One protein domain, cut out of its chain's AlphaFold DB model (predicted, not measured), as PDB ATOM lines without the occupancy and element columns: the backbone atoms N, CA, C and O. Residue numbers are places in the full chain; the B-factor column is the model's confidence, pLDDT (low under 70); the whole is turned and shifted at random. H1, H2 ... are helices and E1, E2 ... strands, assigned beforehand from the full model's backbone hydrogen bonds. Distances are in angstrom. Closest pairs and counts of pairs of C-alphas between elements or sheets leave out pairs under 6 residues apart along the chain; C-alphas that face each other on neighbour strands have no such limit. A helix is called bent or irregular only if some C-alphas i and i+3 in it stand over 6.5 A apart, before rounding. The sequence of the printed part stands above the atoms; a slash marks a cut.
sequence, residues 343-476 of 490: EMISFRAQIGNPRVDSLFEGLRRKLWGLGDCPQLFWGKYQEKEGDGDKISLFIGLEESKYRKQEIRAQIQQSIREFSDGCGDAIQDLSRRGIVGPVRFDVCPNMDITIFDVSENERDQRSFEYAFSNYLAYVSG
ATOM      1  N   GLU A 343      86.491 103.993 109.984       83.44
ATOM      2  CA  GLU A 343      85.847 102.836 109.387       83.44
ATOM      3  C   GLU A 343      86.666 102.363 108.190       83.44
ATOM      4  O   GLU A 343      87.020 103.160 107.321       83.44
ATOM      5  N   MET A 344      86.981 101.072 108.151       86.06
ATOM      6  CA  MET A 344      87.672 100.445 107.037       86.06
ATOM      7  C   MET A 344      86.727  99.498 106.311       86.06
ATOM      8  O   MET A 344      86.112  98.624 106.924       86.06
ATOM      9  N   ILE A 345      86.675  99.646 104.995       88.38
ATOM     10  CA  ILE A 345      85.996  98.743 104.075       88.38
ATOM     11  C   ILE A 345      87.070  98.103 103.210       88.38
ATOM     12  O   ILE A 345      87.928  98.813 102.688       88.38
ATOM     13  N   SER A 346      87.032  96.790 103.030       88.75
ATOM     14  CA  SER A 346      87.895  96.127 102.051       88.75
ATOM     15  C   SER A 346      87.139  95.103 101.231       88.75
ATOM     16  O   SER A 346      86.243  94.452 101.752       88.75
ATOM     17  N   PHE A 347      87.499  94.978  99.960       90.25
ATOM     18  CA  PHE A 347      86.917  94.025  99.018       90.25
ATOM     19  C   PHE A 347      87.949  93.642  97.956       90.25
ATOM     20  O   PHE A 347      88.941  94.345  97.750       90.25
ATOM     21  N   ARG A 348      87.715  92.530  97.270       89.69
ATOM     22  CA  ARG A 348      88.482  92.100  96.099       89.69
ATOM     23  C   ARG A 348      87.704  92.405  94.835       89.69
ATOM     24  O   ARG A 348      86.488  92.245  94.822       89.69
ATOM     25  N   ALA A 349      88.396  92.797  93.776       89.50
ATOM     26  CA  ALA A 349      87.806  92.971  92.456       89.50
ATOM     27  C   ALA A 349      88.798  92.562  91.367       89.50
ATOM     28  O   ALA A 349      90.006  92.699  91.545       89.50
ATOM     29  N   GLN A 350      88.293  92.097  90.223       85.31
ATOM     30  CA  GLN A 350      89.144  91.855  89.055       85.31
ATOM     31  C   GLN A 350      89.837  93.143  88.604       85.31
ATOM     32  O   GLN A 350      89.229  94.222  88.581       85.31
ATOM     33  N   ILE A 351      91.105  93.012  88.219       80.25
ATOM     34  CA  ILE A 351      91.934  94.136  87.784       80.25
ATOM     35  C   ILE A 351      91.287  94.819  86.571       80.25
ATOM     36  O   ILE A 351      90.969  94.178  85.572       80.25
ATOM     37  N   GLY A 352      91.102  96.139  86.660       80.12
ATOM     38  CA  GLY A 352      90.582  96.961  85.564       80.12
ATOM     39  C   GLY A 352      89.099  96.759  85.244       80.12
ATOM     40  O   GLY A 352      88.677  97.091  84.138       80.12
ATOM     41  N   ASN A 353      88.300  96.209  86.166       86.69
ATOM     42  CA  ASN A 353      86.857  96.085  85.970       86.69
ATOM     43  C   ASN A 353      86.183  97.482  85.965       86.69
ATOM     44  O   ASN A 353      86.036  98.096  87.028       86.69
ATOM     45  N   PRO A 354      85.692  97.975  84.806       88.12
ATOM     46  CA  PRO A 354      85.219  99.356  84.678       88.12
ATOM     47  C   PRO A 354      83.935  99.617  85.473       88.12
ATOM     48  O   PRO A 354      83.681 100.747  85.894       88.12
ATOM     49  N   ARG A 355      83.124  98.573  85.705       90.44
ATOM     50  CA  ARG A 355      81.911  98.665  86.523       90.44
ATOM     51  C   ARG A 355      82.280  98.926  87.978       90.44
ATOM     52  O   ARG A 355      81.718  99.835  88.582       90.44
ATOM     53  N   VAL A 356      83.227  98.160  88.520       90.06
ATOM     54  CA  VAL A 356      83.682  98.326  89.907       90.06
ATOM     55  C   VAL A 356      84.378  99.673  90.082       90.06
ATOM     56  O   VAL A 356      84.050 100.388  91.024       90.06
ATOM     57  N   ASP A 357      85.260 100.069  89.160       88.56
ATOM     58  CA  ASP A 357      85.957 101.359  89.236       88.56
ATOM     59  C   ASP A 357      84.971 102.545  89.231       88.56
ATOM     60  O   ASP A 357      85.073 103.445  90.071       88.56
ATOM     61  N   SER A 358      83.966 102.520  88.344       91.06
ATOM     62  CA  SER A 358      82.939 103.567  88.261       91.06
ATOM     63  C   SER A 358      82.056 103.625  89.512       91.06
ATOM     64  O   SER A 358      81.816 104.705  90.059       91.06
ATOM     65  N   LEU A 359      81.601 102.473  90.011       92.69
ATOM     66  CA  LEU A 359      80.776 102.406  91.219       92.69
ATOM     67  C   LEU A 359      81.562 102.782  92.473       92.69
ATOM     68  O   LEU A 359      81.019 103.443  93.356       92.69
ATOM     69  N   PHE A 360      82.841 102.417  92.545       90.88
ATOM     70  CA  PHE A 360      83.718 102.780  93.651       90.88
ATOM     71  C   PHE A 360      84.029 104.279  93.650       90.88
ATOM     72  O   PHE A 360      84.037 104.919  94.701       90.88
ATOM     73  N   GLU A 361      84.228 104.888  92.479       88.94
ATOM     74  CA  GLU A 361      84.278 106.345  92.356       88.94
ATOM     75  C   GLU A 361      82.968 107.004  92.805       88.94
ATOM     76  O   GLU A 361      83.000 107.972  93.570       88.94
ATOM     77  N   GLY A 362      81.822 106.456  92.395       90.00
ATOM     78  CA  GLY A 362      80.507 106.909  92.843       90.00
ATOM     79  C   GLY A 362      80.349 106.839  94.364       90.00
ATOM     80  O   GLY A 362      79.911 107.812  94.979       90.00
ATOM     81  N   LEU A 363      80.770 105.731  94.979       89.88
ATOM     82  CA  LEU A 363      80.792 105.552  96.430       89.88
ATOM     83  C   LEU A 363      81.658 106.623  97.101       89.88
ATOM     84  O   LEU A 363      81.182 107.304  98.005       89.88
ATOM     85  N   ARG A 364      82.896 106.827  96.635       88.69
ATOM     86  CA  ARG A 364      83.802 107.845  97.195       88.69
ATOM     87  C   ARG A 364      83.197 109.245  97.124       88.69
ATOM     88  O   ARG A 364      83.241 109.967  98.113       88.69
ATOM     89  N   ARG A 365      82.583 109.619  95.997       85.81
ATOM     90  CA  ARG A 365      81.910 110.922  95.847       85.81
ATOM     91  C   ARG A 365      80.713 111.069  96.790       85.81
ATOM     92  O   ARG A 365      80.563 112.123  97.400       85.81
ATOM     93  N   LYS A 366      79.886 110.024  96.935       87.19
ATOM     94  CA  LYS A 366      78.755 110.013  97.879       87.19
ATOM     95  C   LYS A 366      79.235 110.203  99.316       87.19
ATOM     96  O   LYS A 366      78.710 111.060 100.013       87.19
ATOM     97  N   LEU A 367      80.250 109.442  99.726       84.81
ATOM     98  CA  LEU A 367      80.822 109.508 101.072       84.81
ATOM     99  C   LEU A 367      81.493 110.856 101.348       84.81
ATOM    100  O   LEU A 367      81.335 111.397 102.435       84.81
ATOM    101  N   TRP A 368      82.184 111.426 100.358       79.94
ATOM    102  CA  TRP A 368      82.785 112.757 100.461       79.94
ATOM    103  C   TRP A 368      81.729 113.849 100.665       79.94
ATOM    104  O   TRP A 368      81.958 114.806 101.393       79.94
ATOM    105  N   GLY A 369      80.549 113.688 100.058       77.81
ATOM    106  CA  GLY A 369      79.417 114.607 100.200       77.81
ATOM    107  C   GLY A 369      78.648 114.503 101.522       77.81
ATOM    108  O   GLY A 369      77.664 115.224 101.696       77.81
ATOM    109  N   LEU A 370      79.045 113.620 102.448       77.06
ATOM    110  CA  LEU A 370      78.394 113.481 103.752       77.06
ATOM    111  C   LEU A 370      78.888 114.562 104.731       77.06
ATOM    112  O   LEU A 370      79.969 114.445 105.298       77.06
ATOM    113  N   GLY A 371      78.072 115.585 104.996       68.12
ATOM    114  CA  GLY A 371      78.329 116.559 106.072       68.12
ATOM    115  C   GLY A 371      79.660 117.315 105.934       68.12
ATOM    116  O   GLY A 371      79.936 117.873 104.878       68.12
ATOM    117  N   ASP A 372      80.473 117.334 107.001       63.72
ATOM    118  CA  ASP A 372      81.752 118.073 107.105       63.72
ATOM    119  C   ASP A 372      82.912 117.448 106.292       63.72
ATOM    120  O   ASP A 372      84.075 117.709 106.578       63.72
ATOM    121  N   CYS A 373      82.605 116.651 105.259       60.47
ATOM    122  CA  CYS A 373      83.558 115.923 104.410       60.47
ATOM    123  C   CYS A 373      84.459 114.971 105.224       60.47
ATOM    124  O   CYS A 373      85.567 115.353 105.610       60.47
ATOM    125  N   PRO A 374      84.038 113.713 105.486       67.06
ATOM    126  CA  PRO A 374      84.905 112.759 106.164       67.06
ATOM    127  C   PRO A 374      86.189 112.573 105.358       67.06
ATOM    128  O   PRO A 374      86.168 112.505 104.128       67.06
ATOM    129  N   GLN A 375      87.318 112.467 106.049       75.44
ATOM    130  CA  GLN A 375      88.590 112.202 105.390       75.44
ATOM    131  C   GLN A 375      88.557 110.793 104.783       75.44
ATOM    132  O   GLN A 375      88.312 109.813 105.492       75.44
ATOM    133  N   LEU A 376      88.767 110.703 103.468       79.88
ATOM    134  CA  LEU A 376      88.719 109.455 102.708       79.88
ATOM    135  C   LEU A 376      90.099 109.106 102.160       79.88
ATOM    136  O   LEU A 376      90.690 109.895 101.424       79.88
ATOM    137  N   PHE A 377      90.550 107.884 102.425       79.75
ATOM    138  CA  PHE A 377      91.774 107.326 101.847       79.75
ATOM    139  C   PHE A 377      91.483 105.963 101.260       79.75
ATOM    140  O   PHE A 377      90.699 105.203 101.817       79.75
ATOM    141  N   TRP A 378      92.107 105.623 100.143       84.38
ATOM    142  CA  TRP A 378      91.981 104.284  99.592       84.38
ATOM    143  C   TRP A 378      93.270 103.852  98.921       84.38
ATOM    144  O   TRP A 378      94.049 104.671  98.440       84.38
ATOM    145  N   GLY A 379      93.469 102.544  98.879       80.75
ATOM    146  CA  GLY A 379      94.631 101.929  98.263       80.75
ATOM    147  C   GLY A 379      94.263 100.611  97.604       80.75
ATOM    148  O   GLY A 379      93.238 100.003  97.926       80.75
ATOM    149  N   LYS A 380      95.116 100.188  96.673       82.19
ATOM    150  CA  LYS A 380      95.066  98.868  96.048       82.19
ATOM    151  C   LYS A 380      96.283  98.077  96.515       82.19
ATOM    152  O   LYS A 380      97.403  98.577  96.451       82.19
ATOM    153  N   TYR A 381      96.055  96.864  96.987       74.62
ATOM    154  CA  TYR A 381      97.089  95.888  97.287       74.62
ATOM    155  C   TYR A 381      97.081  94.836  96.178       74.62
ATOM    156  O   TYR A 381      96.078  94.145  95.986       74.62
ATOM    157  N   GLN A 382      98.191  94.748  95.440       66.19
ATOM    158  CA  GLN A 382      98.401  93.707  94.438       66.19
ATOM    159  C   GLN A 382      98.841  92.428  95.146       66.19
ATOM    160  O   GLN A 382      99.963  92.336  95.652       66.19
ATOM    161  N   GLU A 383      97.954  91.440  95.193       63.00
ATOM    162  CA  GLU A 383      98.338  90.102  95.621       63.00
ATOM    163  C   GLU A 383      99.198  89.443  94.547       63.00
ATOM    164  O   GLU A 383      98.868  89.458  93.365       63.00
ATOM    165  N   LYS A 384     100.323  88.854  94.958       58.09
ATOM    166  CA  LYS A 384     101.282  88.240  94.030       58.09
ATOM    167  C   LYS A 384     100.750  86.979  93.331       58.09
ATOM    168  O   LYS A 384     101.375  86.538  92.375       58.09
ATOM    169  N   GLU A 385      99.639  86.406  93.800       59.03
ATOM    170  CA  GLU A 385      99.133  85.093  93.366       59.03
ATOM    171  C   GLU A 385      97.627  85.082  93.010       59.03
ATOM    172  O   GLU A 385      97.024  84.014  92.951       59.03
ATOM    173  N   GLY A 386      97.001  86.237  92.742       60.75
ATOM    174  CA  GLY A 386      95.570  86.313  92.403       60.75
ATOM    175  C   GLY A 386      95.240  87.219  91.212       60.75
ATOM    176  O   GLY A 386      95.892  88.234  90.998       60.75
ATOM    177  N   ASP A 387      94.167  86.890  90.481       66.50
ATOM    178  CA  ASP A 387      93.627  87.658  89.335       66.50
ATOM    179  C   ASP A 387      92.858  88.942  89.748       66.50
ATOM    180  O   ASP A 387      92.045  89.482  88.989       66.50
ATOM    181  N   GLY A 388      93.068  89.452  90.967       74.69
ATOM    182  CA  GLY A 388      92.290  90.561  91.518       74.69
ATOM    183  C   GLY A 388      93.066  91.474  92.462       74.69
ATOM    184  O   GLY A 388      93.929  91.033  93.217       74.69
ATOM    185  N   ASP A 389      92.699  92.755  92.449       81.50
ATOM    186  CA  ASP A 389      93.189  93.752  93.396       81.50
ATOM    187  C   ASP A 389      92.378  93.667  94.695       81.50
ATOM    188  O   ASP A 389      91.139  93.676  94.672       81.50
ATOM    189  N   LYS A 390      93.060  93.667  95.846       85.50
ATOM    190  CA  LYS A 390      92.407  93.947  97.127       85.50
ATOM    191  C   LYS A 390      92.362  95.455  97.327       85.50
ATOM    192  O   LYS A 390      93.398  96.108  97.449       85.50
ATOM    193  N   ILE A 391      91.162  96.013  97.366       86.81
ATOM    194  CA  ILE A 391      90.923  97.443  97.526       86.81
ATOM    195  C   ILE A 391      90.486  97.701  98.962       86.81
ATOM    196  O   ILE A 391      89.596  97.022  99.473       86.81
ATOM    197  N   SER A 392      91.098  98.696  99.602       87.12
ATOM    198  CA  SER A 392      90.722  99.153 100.942       87.12
ATOM    199  C   SER A 392      90.354 100.630 100.902       87.12
ATOM    200  O   SER A 392      91.084 101.424 100.313       87.12
ATOM    201  N   LEU A 393      89.243 100.995 101.538       87.19
ATOM    202  CA  LEU A 393      88.759 102.359 101.736       87.19
ATOM    203  C   LEU A 393      88.683 102.648 103.238       87.19
ATOM    204  O   LEU A 393      88.136 101.860 104.005       87.19
ATOM    205  N   PHE A 394      89.206 103.797 103.634       84.69
ATOM    206  CA  PHE A 394      89.312 104.281 105.001       84.69
ATOM    207  C   PHE A 394      88.517 105.574 105.128       84.69
ATOM    208  O   PHE A 394      88.679 106.482 104.312       84.69
ATOM    209  N   ILE A 395      87.665 105.645 106.145       84.00
ATOM    210  CA  ILE A 395      86.731 106.746 106.372       84.00
ATOM    211  C   ILE A 395      86.958 107.288 107.782       84.00
ATOM    212  O   ILE A 395      86.682 106.594 108.762       84.00
ATOM    213  N   GLY A 396      87.454 108.519 107.894       79.69
ATOM    214  CA  GLY A 396      87.594 109.212 109.174       79.69
ATOM    215  C   GLY A 396      86.231 109.520 109.798       79.69
ATOM    216  O   GLY A 396      85.338 110.050 109.135       79.69
ATOM    217  N   LEU A 397      86.067 109.191 111.079       76.75
ATOM    218  CA  LEU A 397      84.867 109.456 111.871       76.75
ATOM    219  C   LEU A 397      85.198 110.526 112.924       76.75
ATOM    220  O   LEU A 397      85.559 110.194 114.054       76.75
ATOM    221  N   GLU A 398      85.099 111.811 112.575       68.62
ATOM    222  CA  GLU A 398      85.312 112.886 113.556       68.62
ATOM    223  C   GLU A 398      84.224 112.895 114.649       68.62
ATOM    224  O   GLU A 398      83.043 112.630 114.411       68.62
ATOM    225  N   GLU A 399      84.626 113.200 115.886       59.06
ATOM    226  CA  GLU A 399      83.783 113.104 117.086       59.06
ATOM    227  C   GLU A 399      82.872 114.316 117.346       59.06
ATOM    228  O   GLU A 399      82.464 114.552 118.490       59.06
ATOM    229  N   SER A 400      82.521 115.105 116.327       54.97
ATOM    230  CA  SER A 400      81.613 116.229 116.553       54.97
ATOM    231  C   SER A 400      80.237 115.701 117.004       54.97
ATOM    232  O   SER A 400      79.549 114.911 116.348       54.97
ATOM    233  N   LYS A 401      79.895 116.049 118.250       50.66
ATOM    234  CA  LYS A 401      78.725 115.560 118.988       50.66
ATOM    235  C   LYS A 401      77.463 115.850 118.160       50.66
ATOM    236  O   LYS A 401      77.330 116.948 117.641       50.66
ATOM    237  N   TYR A 402      76.552 114.873 118.074       46.25
ATOM    238  CA  TYR A 402      75.198 114.923 117.475       46.25
ATOM    239  C   TYR A 402      74.947 114.327 116.068       46.25
ATOM    240  O   TYR A 402      73.783 114.283 115.683       46.25
ATOM    241  N   ARG A 403      75.924 113.756 115.332       59.75
ATOM    242  CA  ARG A 403      75.641 113.095 114.019       59.75
ATOM    243  C   ARG A 403      76.142 111.650 113.815       59.75
ATOM    244  O   ARG A 403      75.911 111.076 112.752       59.75
ATOM    245  N   LYS A 404      76.762 111.009 114.821       66.19
ATOM    246  CA  LYS A 404      77.396 109.671 114.675       66.19
ATOM    247  C   LYS A 404      76.457 108.580 114.128       66.19
ATOM    248  O   LYS A 404      76.889 107.796 113.292       66.19
ATOM    249  N   GLN A 405      75.204 108.490 114.586       70.56
ATOM    250  CA  GLN A 405      74.303 107.405 114.156       70.56
ATOM    251  C   GLN A 405      73.754 107.610 112.742       70.56
ATOM    252  O   GLN A 405      73.741 106.667 111.957       70.56
ATOM    253  N   GLU A 406      73.355 108.834 112.401       77.25
ATOM    254  CA  GLU A 406      72.797 109.151 111.086       77.25
ATOM    255  C   GLU A 406      73.861 109.040 109.988       77.25
ATOM    256  O   GLU A 406      73.636 108.370 108.981       77.25
ATOM    257  N   ILE A 407      75.061 109.588 110.220       76.94
ATOM    258  CA  ILE A 407      76.186 109.459 109.282       76.94
ATOM    259  C   ILE A 407      76.574 107.986 109.118       76.94
ATOM    260  O   ILE A 407      76.729 107.521 107.993       76.94
ATOM    261  N   ARG A 408      76.651 107.206 110.207       78.75
ATOM    262  CA  ARG A 408      76.911 105.757 110.111       78.75
ATOM    263  C   ARG A 408      75.833 105.023 109.315       78.75
ATOM    264  O   ARG A 408      76.175 104.119 108.559       78.75
ATOM    265  N   ALA A 409      74.561 105.392 109.456       83.75
ATOM    266  CA  ALA A 409      73.476 104.806 108.672       83.75
ATOM    267  C   ALA A 409      73.588 105.169 107.179       83.75
ATOM    268  O   ALA A 409      73.386 104.307 106.325       83.75
ATOM    269  N   GLN A 410      73.978 106.403 106.853       84.75
ATOM    270  CA  GLN A 410      74.196 106.847 105.470       84.75
ATOM    271  C   GLN A 410      75.432 106.194 104.830       84.75
ATOM    272  O   GLN A 410      75.380 105.788 103.667       84.75
ATOM    273  N   ILE A 411      76.513 106.014 105.596       85.00
ATOM    274  CA  ILE A 411      77.686 105.233 105.180       85.00
ATOM    275  C   ILE A 411      77.258 103.791 104.884       85.00
ATOM    276  O   ILE A 411      77.512 103.286 103.793       85.00
ATOM    277  N   GLN A 412      76.529 103.148 105.801       87.31
ATOM    278  CA  GLN A 412      76.008 101.787 105.607       87.31
ATOM    279  C   GLN A 412      75.121 101.661 104.375       87.31
ATOM    280  O   GLN A 412      75.209 100.677 103.642       87.31
ATOM    281  N   GLN A 413      74.251 102.639 104.153       90.50
ATOM    282  CA  GLN A 413      73.387 102.663 102.986       90.50
ATOM    283  C   GLN A 413      74.202 102.779 101.696       90.50
ATOM    284  O   GLN A 413      73.996 101.997 100.773       90.50
ATOM    285  N   SER A 414      75.189 103.674 101.668       90.62
ATOM    286  CA  SER A 414      76.064 103.868 100.506       90.62
ATOM    287  C   SER A 414      76.896 102.621 100.190       90.62
ATOM    288  O   SER A 414      77.046 102.266  99.023       90.62
ATOM    289  N   ILE A 415      77.404 101.926 101.215       89.62
ATOM    290  CA  ILE A 415      78.149 100.667 101.053       89.62
ATOM    291  C   ILE A 415      77.240  99.559 100.512       89.62
ATOM    292  O   ILE A 415      77.663  98.815  99.631       89.62
ATOM    293  N   ARG A 416      75.998  99.454 101.003       91.62
ATOM    294  CA  ARG A 416      75.023  98.475 100.493       91.62
ATOM    295  C   ARG A 416      74.693  98.726  99.029       91.62
ATOM    296  O   ARG A 416      74.827  97.817  98.227       91.62
ATOM    297  N   GLU A 417      74.395  99.970  98.662       93.69
ATOM    298  CA  GLU A 417      74.154 100.346  97.263       93.69
ATOM    299  C   GLU A 417      75.356 100.048  96.358       93.69
ATOM    300  O   GLU A 417      75.185  99.619  95.218       93.69
ATOM    301  N   PHE A 418      76.576 100.266  96.857       93.88
ATOM    302  CA  PHE A 418      77.797  99.895  96.146       93.88
ATOM    303  C   PHE A 418      77.910  98.376  95.966       93.88
ATOM    304  O   PHE A 418      78.182  97.920  94.856       93.88
ATOM    305  N   SER A 419      77.671  97.607  97.031       92.62
ATOM    306  CA  SER A 419      77.699  96.143  97.006       92.62
ATOM    307  C   SER A 419      76.672  95.583  96.024       92.62
ATOM    308  O   SER A 419      77.034  94.819  95.133       92.62
ATOM    309  N   ASP A 420      75.419  96.025  96.122       93.62
ATOM    310  CA  ASP A 420      74.321  95.613  95.241       93.62
ATOM    311  C   ASP A 420      74.605  96.013  93.786       93.62
ATOM    312  O   ASP A 420      74.385  95.245  92.846       93.62
ATOM    313  N   GLY A 421      75.158  97.213  93.593       92.25
ATOM    314  CA  GLY A 421      75.568  97.718  92.290       92.25
ATOM    315  C   GLY A 421      76.709  96.916  91.666       92.25
ATOM    316  O   GLY A 421      76.753  96.795  90.440       92.25
ATOM    317  N   CYS A 422      77.617  96.357  92.466       90.81
ATOM    318  CA  CYS A 422      78.723  95.530  91.984       90.81
ATOM    319  C   CYS A 422      78.307  94.070  91.756       90.81
ATOM    320  O   CYS A 422      78.753  93.469  90.776       90.81
ATOM    321  N   GLY A 423      77.431  93.520  92.601       91.12
ATOM    322  CA  GLY A 423      77.066  92.103  92.589       91.12
ATOM    323  C   GLY A 423      78.303  91.209  92.702       91.12
ATOM    324  O   GLY A 423      79.246  91.528  93.422       91.12
ATOM    325  N   ASP A 424      78.344  90.144  91.902       90.06
ATOM    326  CA  ASP A 424      79.429  89.148  91.908       90.06
ATOM    327  C   ASP A 424      80.780  89.676  91.378       90.06
ATOM    328  O   ASP A 424      81.768  88.945  91.330       90.06
ATOM    329  N   ALA A 425      80.845  90.947  90.954       89.69
ATOM    330  CA  ALA A 425      82.083  91.578  90.494       89.69
ATOM    331  C   ALA A 425      83.050  91.926  91.641       89.69
ATOM    332  O   ALA A 425      84.220  92.219  91.373       89.69
ATOM    333  N   ILE A 426      82.572  91.910  92.890       90.06
ATOM    334  CA  ILE A 426      83.401  92.048  94.089       90.06
ATOM    335  C   ILE A 426      83.290  90.804  94.974       90.06
ATOM    336  O   ILE A 426      82.260  90.139  95.007       90.06
ATOM    337  N   GLN A 427      84.353  90.501  95.714       88.31
ATOM    338  CA  GLN A 427      84.410  89.398  96.678       88.31
ATOM    339  C   GLN A 427      84.932  89.902  98.027       88.31
ATOM    340  O   GLN A 427      85.524  90.981  98.103       88.31
ATOM    341  N   ASP A 428      84.724  89.124  99.090       85.25
ATOM    342  CA  ASP A 428      85.261  89.374 100.437       85.25
ATOM    343  C   ASP A 428      84.994  90.789 100.984       85.25
ATOM    344  O   ASP A 428      85.841  91.374 101.671       85.25
ATOM    345  N   LEU A 429      83.825  91.365 100.670       89.00
ATOM    346  CA  LEU A 429      83.448  92.673 101.195       89.00
ATOM    347  C   LEU A 429      83.350  92.595 102.721       89.00
ATOM    348  O   LEU A 429      82.452  91.975 103.286       89.00
ATOM    349  N   SER A 430      84.280  93.264 103.384       86.75
ATOM    350  CA  SER A 430      84.399  93.322 104.832       86.75
ATOM    351  C   SER A 430      84.386  94.766 105.296       86.75
ATOM    352  O   SER A 430      84.852  95.679 104.608       86.75
ATOM    353  N   ARG A 431      83.838  94.968 106.490       84.75
ATOM    354  CA  ARG A 431      83.689  96.276 107.117       84.75
ATOM    355  C   ARG A 431      84.054  96.165 108.584       84.75
ATOM    356  O   ARG A 431      83.543  95.292 109.278       84.75
ATOM    357  N   ARG A 432      84.895  97.073 109.066       81.44
ATOM    358  CA  ARG A 432      85.322  97.092 110.468       81.44
ATOM    359  C   ARG A 432      85.626  98.501 110.952       81.44
ATOM    360  O   ARG A 432      86.128  99.330 110.197       81.44
ATOM    361  N   GLY A 433      85.347  98.753 112.226       76.62
ATOM    362  CA  GLY A 433      85.873  99.925 112.919       76.62
ATOM    363  C   GLY A 433      87.347  99.702 113.245       76.62
ATOM    364  O   GLY A 433      87.714  98.627 113.716       76.62
ATOM    365  N   ILE A 434      88.189 100.694 112.982       73.12
ATOM    366  CA  ILE A 434      89.610 100.670 113.331       73.12
ATOM    367  C   ILE A 434      90.003 101.958 114.050       73.12
ATOM    368  O   ILE A 434      89.297 102.970 113.991       73.12
ATOM    369  N   VAL A 435      91.148 101.909 114.723       70.50
ATOM    370  CA  VAL A 435      91.801 103.088 115.289       70.50
ATOM    371  C   VAL A 435      92.752 103.632 114.231       70.50
ATOM    372  O   VAL A 435      93.788 103.037 113.945       70.50
ATOM    373  N   GLY A 436      92.351 104.725 113.600       66.00
ATOM    374  CA  GLY A 436      93.171 105.513 112.698       66.00
ATOM    375  C   GLY A 436      93.982 106.588 113.432       66.00
ATOM    376  O   GLY A 436      93.745 106.868 114.614       66.00
ATOM    377  N   PRO A 437      94.945 107.205 112.741       64.75
ATOM    378  CA  PRO A 437      95.777 108.273 113.278       64.75
ATOM    379  C   PRO A 437      94.995 109.525 113.687       64.75
ATOM    380  O   PRO A 437      93.854 109.748 113.294       64.75
ATOM    381  N   VAL A 438      95.632 110.366 114.506       62.09
ATOM    382  CA  VAL A 438      95.017 111.594 115.046       62.09
ATOM    383  C   VAL A 438      94.972 112.716 114.000       62.09
ATOM    384  O   VAL A 438      94.140 113.613 114.102       62.09
ATOM    385  N   ARG A 439      95.871 112.692 113.006       61.00
ATOM    386  CA  ARG A 439      96.001 113.730 111.974       61.00
ATOM    387  C   ARG A 439      96.349 113.125 110.622       61.00
ATOM    388  O   ARG A 439      97.477 112.700 110.407       61.00
ATOM    389  N   PHE A 440      95.386 113.127 109.710       59.53
ATOM    390  CA  PHE A 440      95.560 112.561 108.374       59.53
ATOM    391  C   PHE A 440      96.050 113.570 107.325       59.53
ATOM    392  O   PHE A 440      96.448 113.184 106.230       59.53
ATOM    393  N   ASP A 441      96.049 114.863 107.640       59.59
ATOM    394  CA  ASP A 441      96.494 115.943 106.753       59.59
ATOM    395  C   ASP A 441      98.011 115.932 106.484       59.59
ATOM    396  O   ASP A 441      98.497 116.654 105.615       59.59
ATOM    397  N   VAL A 442      98.763 115.096 107.203       56.38
ATOM    398  CA  VAL A 442     100.230 115.081 107.177       56.38
ATOM    399  C   VAL A 442     100.807 114.027 106.213       56.38
ATOM    400  O   VAL A 442     101.987 114.108 105.875       56.38
ATOM    401  N   CYS A 443     100.010 113.064 105.720       55.72
ATOM    402  CA  CYS A 443     100.528 111.901 104.977       55.72
ATOM    403  C   CYS A 443      99.798 111.643 103.646       55.72
ATOM    404  O   CYS A 443      98.883 110.823 103.597       55.72
ATOM    405  N   PRO A 444     100.212 112.281 102.535       52.75
ATOM    406  CA  PRO A 444      99.586 112.069 101.225       52.75
ATOM    407  C   PRO A 444      99.849 110.672 100.629       52.75
ATOM    408  O   PRO A 444      99.097 110.243  99.760       52.75
ATOM    409  N   ASN A 445     100.877 109.957 101.103       61.03
ATOM    410  CA  ASN A 445     101.202 108.584 100.712       61.03
ATOM    411  C   ASN A 445     101.322 107.730 101.980       61.03
ATOM    412  O   ASN A 445     102.246 107.941 102.765       61.03
ATOM    413  N   MET A 446     100.391 106.796 102.189       59.50
ATOM    414  CA  MET A 446     100.391 105.903 103.351       59.50
ATOM    415  C   MET A 446     100.667 104.464 102.917       59.50
ATOM    416  O   MET A 446      99.938 103.916 102.090       59.50
ATOM    417  N   ASP A 447     101.676 103.847 103.527       59.72
ATOM    418  CA  ASP A 447     101.907 102.408 103.429       59.72
ATOM    419  C   ASP A 447     101.140 101.687 104.535       59.72
ATOM    420  O   ASP A 447     101.276 101.988 105.723       59.72
ATOM    421  N   ILE A 448     100.336 100.702 104.143       59.56
ATOM    422  CA  ILE A 448      99.488  99.951 105.066       59.56
ATOM    423  C   ILE A 448     100.133  98.601 105.324       59.56
ATOM    424  O   ILE A 448     100.109  97.712 104.476       59.56
ATOM    425  N   THR A 449     100.683  98.441 106.523       60.59
ATOM    426  CA  THR A 449     101.165  97.147 107.010       60.59
ATOM    427  C   THR A 449     100.116  96.540 107.924       60.59
ATOM    428  O   THR A 449      99.735  97.165 108.908       60.59
ATOM    429  N   ILE A 450      99.657  95.333 107.590       61.72
ATOM    430  CA  ILE A 450      98.730  94.550 108.409       61.72
ATOM    431  C   ILE A 450      99.551  93.518 109.180       61.72
ATOM    432  O   ILE A 450     100.255  92.715 108.573       61.72
ATOM    433  N   PHE A 451      99.437  93.530 110.506       65.06
ATOM    434  CA  PHE A 451     100.010  92.497 111.363       65.06
ATOM    435  C   PHE A 451      98.940  91.465 111.698       65.06
ATOM    436  O   PHE A 451      97.879  91.826 112.201       65.06
ATOM    437  N   ASP A 452      99.231  90.195 111.424       64.81
ATOM    438  CA  ASP A 452      98.443  89.092 111.962       64.81
ATOM    439  C   ASP A 452      98.935  88.814 113.384       64.81
ATOM    440  O   ASP A 452     100.104  88.477 113.598       64.81
ATOM    441  N   VAL A 453      98.071  89.061 114.363       67.38
ATOM    442  CA  VAL A 453      98.384  88.931 115.786       67.38
ATOM    443  C   VAL A 453      97.503  87.827 116.345       67.38
ATOM    444  O   VAL A 453      96.309  87.791 116.066       67.38
ATOM    445  N   SER A 454      98.106  86.945 117.143       72.31
ATOM    446  CA  SER A 454      97.429  85.852 117.849       72.31
ATOM    447  C   SER A 454      96.120  86.314 118.504       72.31
ATOM    448  O   SER A 454      96.036  87.416 119.048       72.31
ATOM    449  N   GLU A 455      95.093  85.463 118.488       72.12
ATOM    450  CA  GLU A 455      93.824  85.716 119.188       72.12
ATOM    451  C   GLU A 455      93.981  85.661 120.717       72.12
ATOM    452  O   GLU A 455      93.114  86.121 121.460       72.12
ATOM    453  N   ASN A 456      95.103  85.128 121.211       81.38
ATOM    454  CA  ASN A 456      95.413  85.107 122.630       81.38
ATOM    455  C   ASN A 456      95.634  86.534 123.164       81.38
ATOM    456  O   ASN A 456      96.585  87.215 122.783       81.38
ATOM    457  N   GLU A 457      94.805  86.960 124.119       82.62
ATOM    458  CA  GLU A 457      94.846  88.301 124.726       82.62
ATOM    459  C   GLU A 457      96.244  88.700 125.250       82.62
ATOM    460  O   GLU A 457      96.619  89.874 125.222       82.62
ATOM    461  N   ARG A 458      97.046  87.745 125.741       84.69
ATOM    462  CA  ARG A 458      98.389  88.016 126.285       84.69
ATOM    463  C   ARG A 458      99.408  88.267 125.184       84.69
ATOM    464  O   ARG A 458     100.207  89.199 125.308       84.69
ATOM    465  N   ASP A 459      99.329  87.512 124.097       83.25
ATOM    466  CA  ASP A 459     100.144  87.745 122.907       83.25
ATOM    467  C   ASP A 459      99.805  89.109 122.284       83.25
ATOM    468  O   ASP A 459     100.708  89.887 121.970       83.25
ATOM    469  N   GLN A 460      98.512  89.447 122.201       79.81
ATOM    470  CA  GLN A 460      98.046  90.765 121.748       79.81
ATOM    471  C   GLN A 460      98.610  91.880 122.619       79.81
ATOM    472  O   GLN A 460      99.184  92.845 122.115       79.81
ATOM    473  N   ARG A 461      98.523  91.723 123.942       82.31
ATOM    474  CA  ARG A 461      99.064  92.700 124.886       82.31
ATOM    475  C   ARG A 461     100.578  92.854 124.747       82.31
ATOM    476  O   ARG A 461     101.082  93.974 124.806       82.31
ATOM    477  N   SER A 462     101.316  91.759 124.566       84.62
ATOM    478  CA  SER A 462     102.766  91.797 124.323       84.62
ATOM    479  C   SER A 462     103.103  92.545 123.034       84.62
ATOM    480  O   SER A 462     103.967  93.428 123.049       84.62
ATOM    481  N   PHE A 463     102.374  92.261 121.955       82.88
ATOM    482  CA  PHE A 463     102.515  92.960 120.685       82.88
ATOM    483  C   PHE A 463     102.220  94.460 120.823       82.88
ATOM    484  O   PHE A 463     103.013  95.284 120.374       82.88
ATOM    485  N   GLU A 464     101.143  94.834 121.508       78.69
ATOM    486  CA  GLU A 464     100.782  96.232 121.748       78.69
ATOM    487  C   GLU A 464     101.845  97.009 122.515       78.69
ATOM    488  O   GLU A 464     102.133  98.150 122.155       78.69
ATOM    489  N   TYR A 465     102.452  96.415 123.549       79.31
ATOM    490  CA  TYR A 465     103.567  97.053 124.254       79.31
ATOM    491  C   TYR A 465     104.740  97.309 123.307       79.31
ATOM    492  O   TYR A 465     105.272  98.420 123.271       79.31
ATOM    493  N   ALA A 466     105.136  96.300 122.527       79.44
ATOM    494  CA  ALA A 466     106.234  96.430 121.574       79.44
ATOM    495  C   ALA A 466     105.931  97.502 120.515       79.44
ATOM    496  O   ALA A 466     106.765  98.367 120.239       79.44
ATOM    497  N   PHE A 467     104.716  97.490 119.971       76.12
ATOM    498  CA  PHE A 467     104.290  98.417 118.934       76.12
ATOM    499  C   PHE A 467     104.110  99.850 119.455       76.12
ATOM    500  O   PHE A 467     104.546 100.791 118.797       76.12
ATOM    501  N   SER A 468     103.565 100.040 120.662       72.75
ATOM    502  CA  SER A 468     103.498 101.352 121.332       72.75
ATOM    503  C   SER A 468     104.885 101.962 121.497       72.75
ATOM    504  O   SER A 468     105.097 103.136 121.182       72.75
ATOM    505  N   ASN A 469     105.849 101.159 121.955       71.50
ATOM    506  CA  ASN A 469     107.227 101.605 122.153       71.50
ATOM    507  C   ASN A 469     107.898 101.970 120.822       71.50
ATOM    508  O   ASN A 469     108.652 102.942 120.757       71.50
ATOM    509  N   TYR A 470     107.597 101.226 119.756       69.06
ATOM    510  CA  TYR A 470     108.058 101.534 118.405       69.06
ATOM    511  C   TYR A 470     107.429 102.825 117.854       69.06
ATOM    512  O   TYR A 470     108.144 103.722 117.405       69.06
ATOM    513  N   LEU A 471     106.105 102.987 117.943       63.56
ATOM    514  CA  LEU A 471     105.407 104.171 117.432       63.56
ATOM    515  C   LEU A 471     105.796 105.454 118.165       63.56
ATOM    516  O   LEU A 471     106.018 106.480 117.517       63.56
ATOM    517  N   ALA A 472     105.924 105.416 119.495       58.81
ATOM    518  CA  ALA A 472     106.378 106.566 120.285       58.81
ATOM    519  C   ALA A 472     107.768 107.077 119.851       58.81
ATOM    520  O   ALA A 472     108.109 108.239 120.084       58.81
ATOM    521  N   TYR A 473     108.560 106.214 119.210       55.41
ATOM    522  CA  TYR A 473     109.866 106.527 118.647       55.41
ATOM    523  C   TYR A 473     109.763 107.050 117.200       55.41
ATOM    524  O   TYR A 473     110.293 108.121 116.890       55.41
ATOM    525  N   VAL A 474     109.029 106.344 116.334       51.09
ATOM    526  CA  VAL A 474     108.912 106.638 114.890       51.09
ATOM    527  C   VAL A 474     108.123 107.917 114.575       51.09
ATOM    528  O   VAL A 474     108.463 108.636 113.636       51.09
ATOM    529  N   SER A 475     107.175 108.298 115.434       46.62
ATOM    530  CA  SER A 475     106.417 109.562 115.342       46.62
ATOM    531  C   SER A 475     107.278 110.835 115.466       46.62
ATOM    532  O   SER A 475     106.763 111.949 115.382       46.62
ATOM    533  N   GLY A 476     108.598 110.699 115.641       38.91
ATOM    534  CA  GLY A 476     109.552 111.798 115.516       38.91
ATOM    535  C   GLY A 476     110.240 111.955 114.156       38.91
ATOM    536  O   GLY A 476     110.768 113.040 113.938       38.91
TER     537      GLY A 476
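Overview. This is residues 343 to 476 of the 490 residues of an uncharacterized protein of Aspergillus turcosus (UniProt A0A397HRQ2). A twisted sheet of four strands has two helices, H1 and H2, side by side over one face, and a third helix, H3, is held off beyond the other face at the end of a long link. Residues 465 to 476, mostly in H3, stick out free. The printed part has 134 residues, with three named helices and four named strands in the order E1, H1, E2, E3, H2, E4, H3; the sheet's order is E2, E3, E1, E4, antiparallel throughout, and the class is mixed, helices and strands. The whole is only just compact, close to loose, with a radius of gyration of the C-alphas of 16.7 A and spans of 44 by 43 by 30 A.

Along the chain. E1, residues 343 to 350, begins at C-alpha 343 (85.847, 102.836, 109.387) and is 23.3 A long. H1, residues 354 to 368, is 20.8 A long. E2 is residues 376 to 382 and E3 is residues 388 to 396, 26.1 A long. H2, residues 404 to 425, begins at C-alpha 404 (77.396, 109.671, 114.675) and is 30.6 A long. E4 is residues 426 to 434. H3, residues 457 to 474, is 25.1 A long and ends at C-alpha 474 (108.912, 106.638, 114.890).

Arrangement. In the sheet, E1 and E4 are antiparallel at 164 degrees, with N 346 and O 430 2.9 A apart, within hydrogen-bond range. E3 and E1 are antiparallel at 161 degrees, with N 345 and O 393 at 2.8 A. E2 and E3 form a hairpin, with N 379 and O 392 at 3.0 A. H1 is on the sheet at a height of 9.1 A, along the strands, over E3 and only just over E1, on which 3 of its C-alphas fall. H2 is on the same face at 9.7 A, over E1 and E4. H1 and H2 touch, closest at the C-alphas of Val 356 and Cys 422, 6.1 A, at a shallow tilt of 5 degrees, opposite ways. E1, H1, E2 and E3, H2, E4 are split strand-helix-strand units, each with another strand between its two, with right-handed crossovers. H2 has a kink of 38 degrees near residue 419 and is irregular: C-alphas 421 and 424 are 9.4 A apart. Every O i to N i+4 pair is within hydrogen-bond range in H1, 16 of 18 in H2 and 13 of 14 in H3. H3 is not on the sheet and is apart from H1 and H2.

Size, cuts and confidence. The C-alphas farthest apart, those of Glu 385 and Tyr 402, are 45.2 A apart. The printed part has no cut. The link from E4 to H3, residues 435 to 456, is long. Mean pLDDT of the printed part is 76.6; 42 residues are under 70, among them 436 to 453 and 470 to 476.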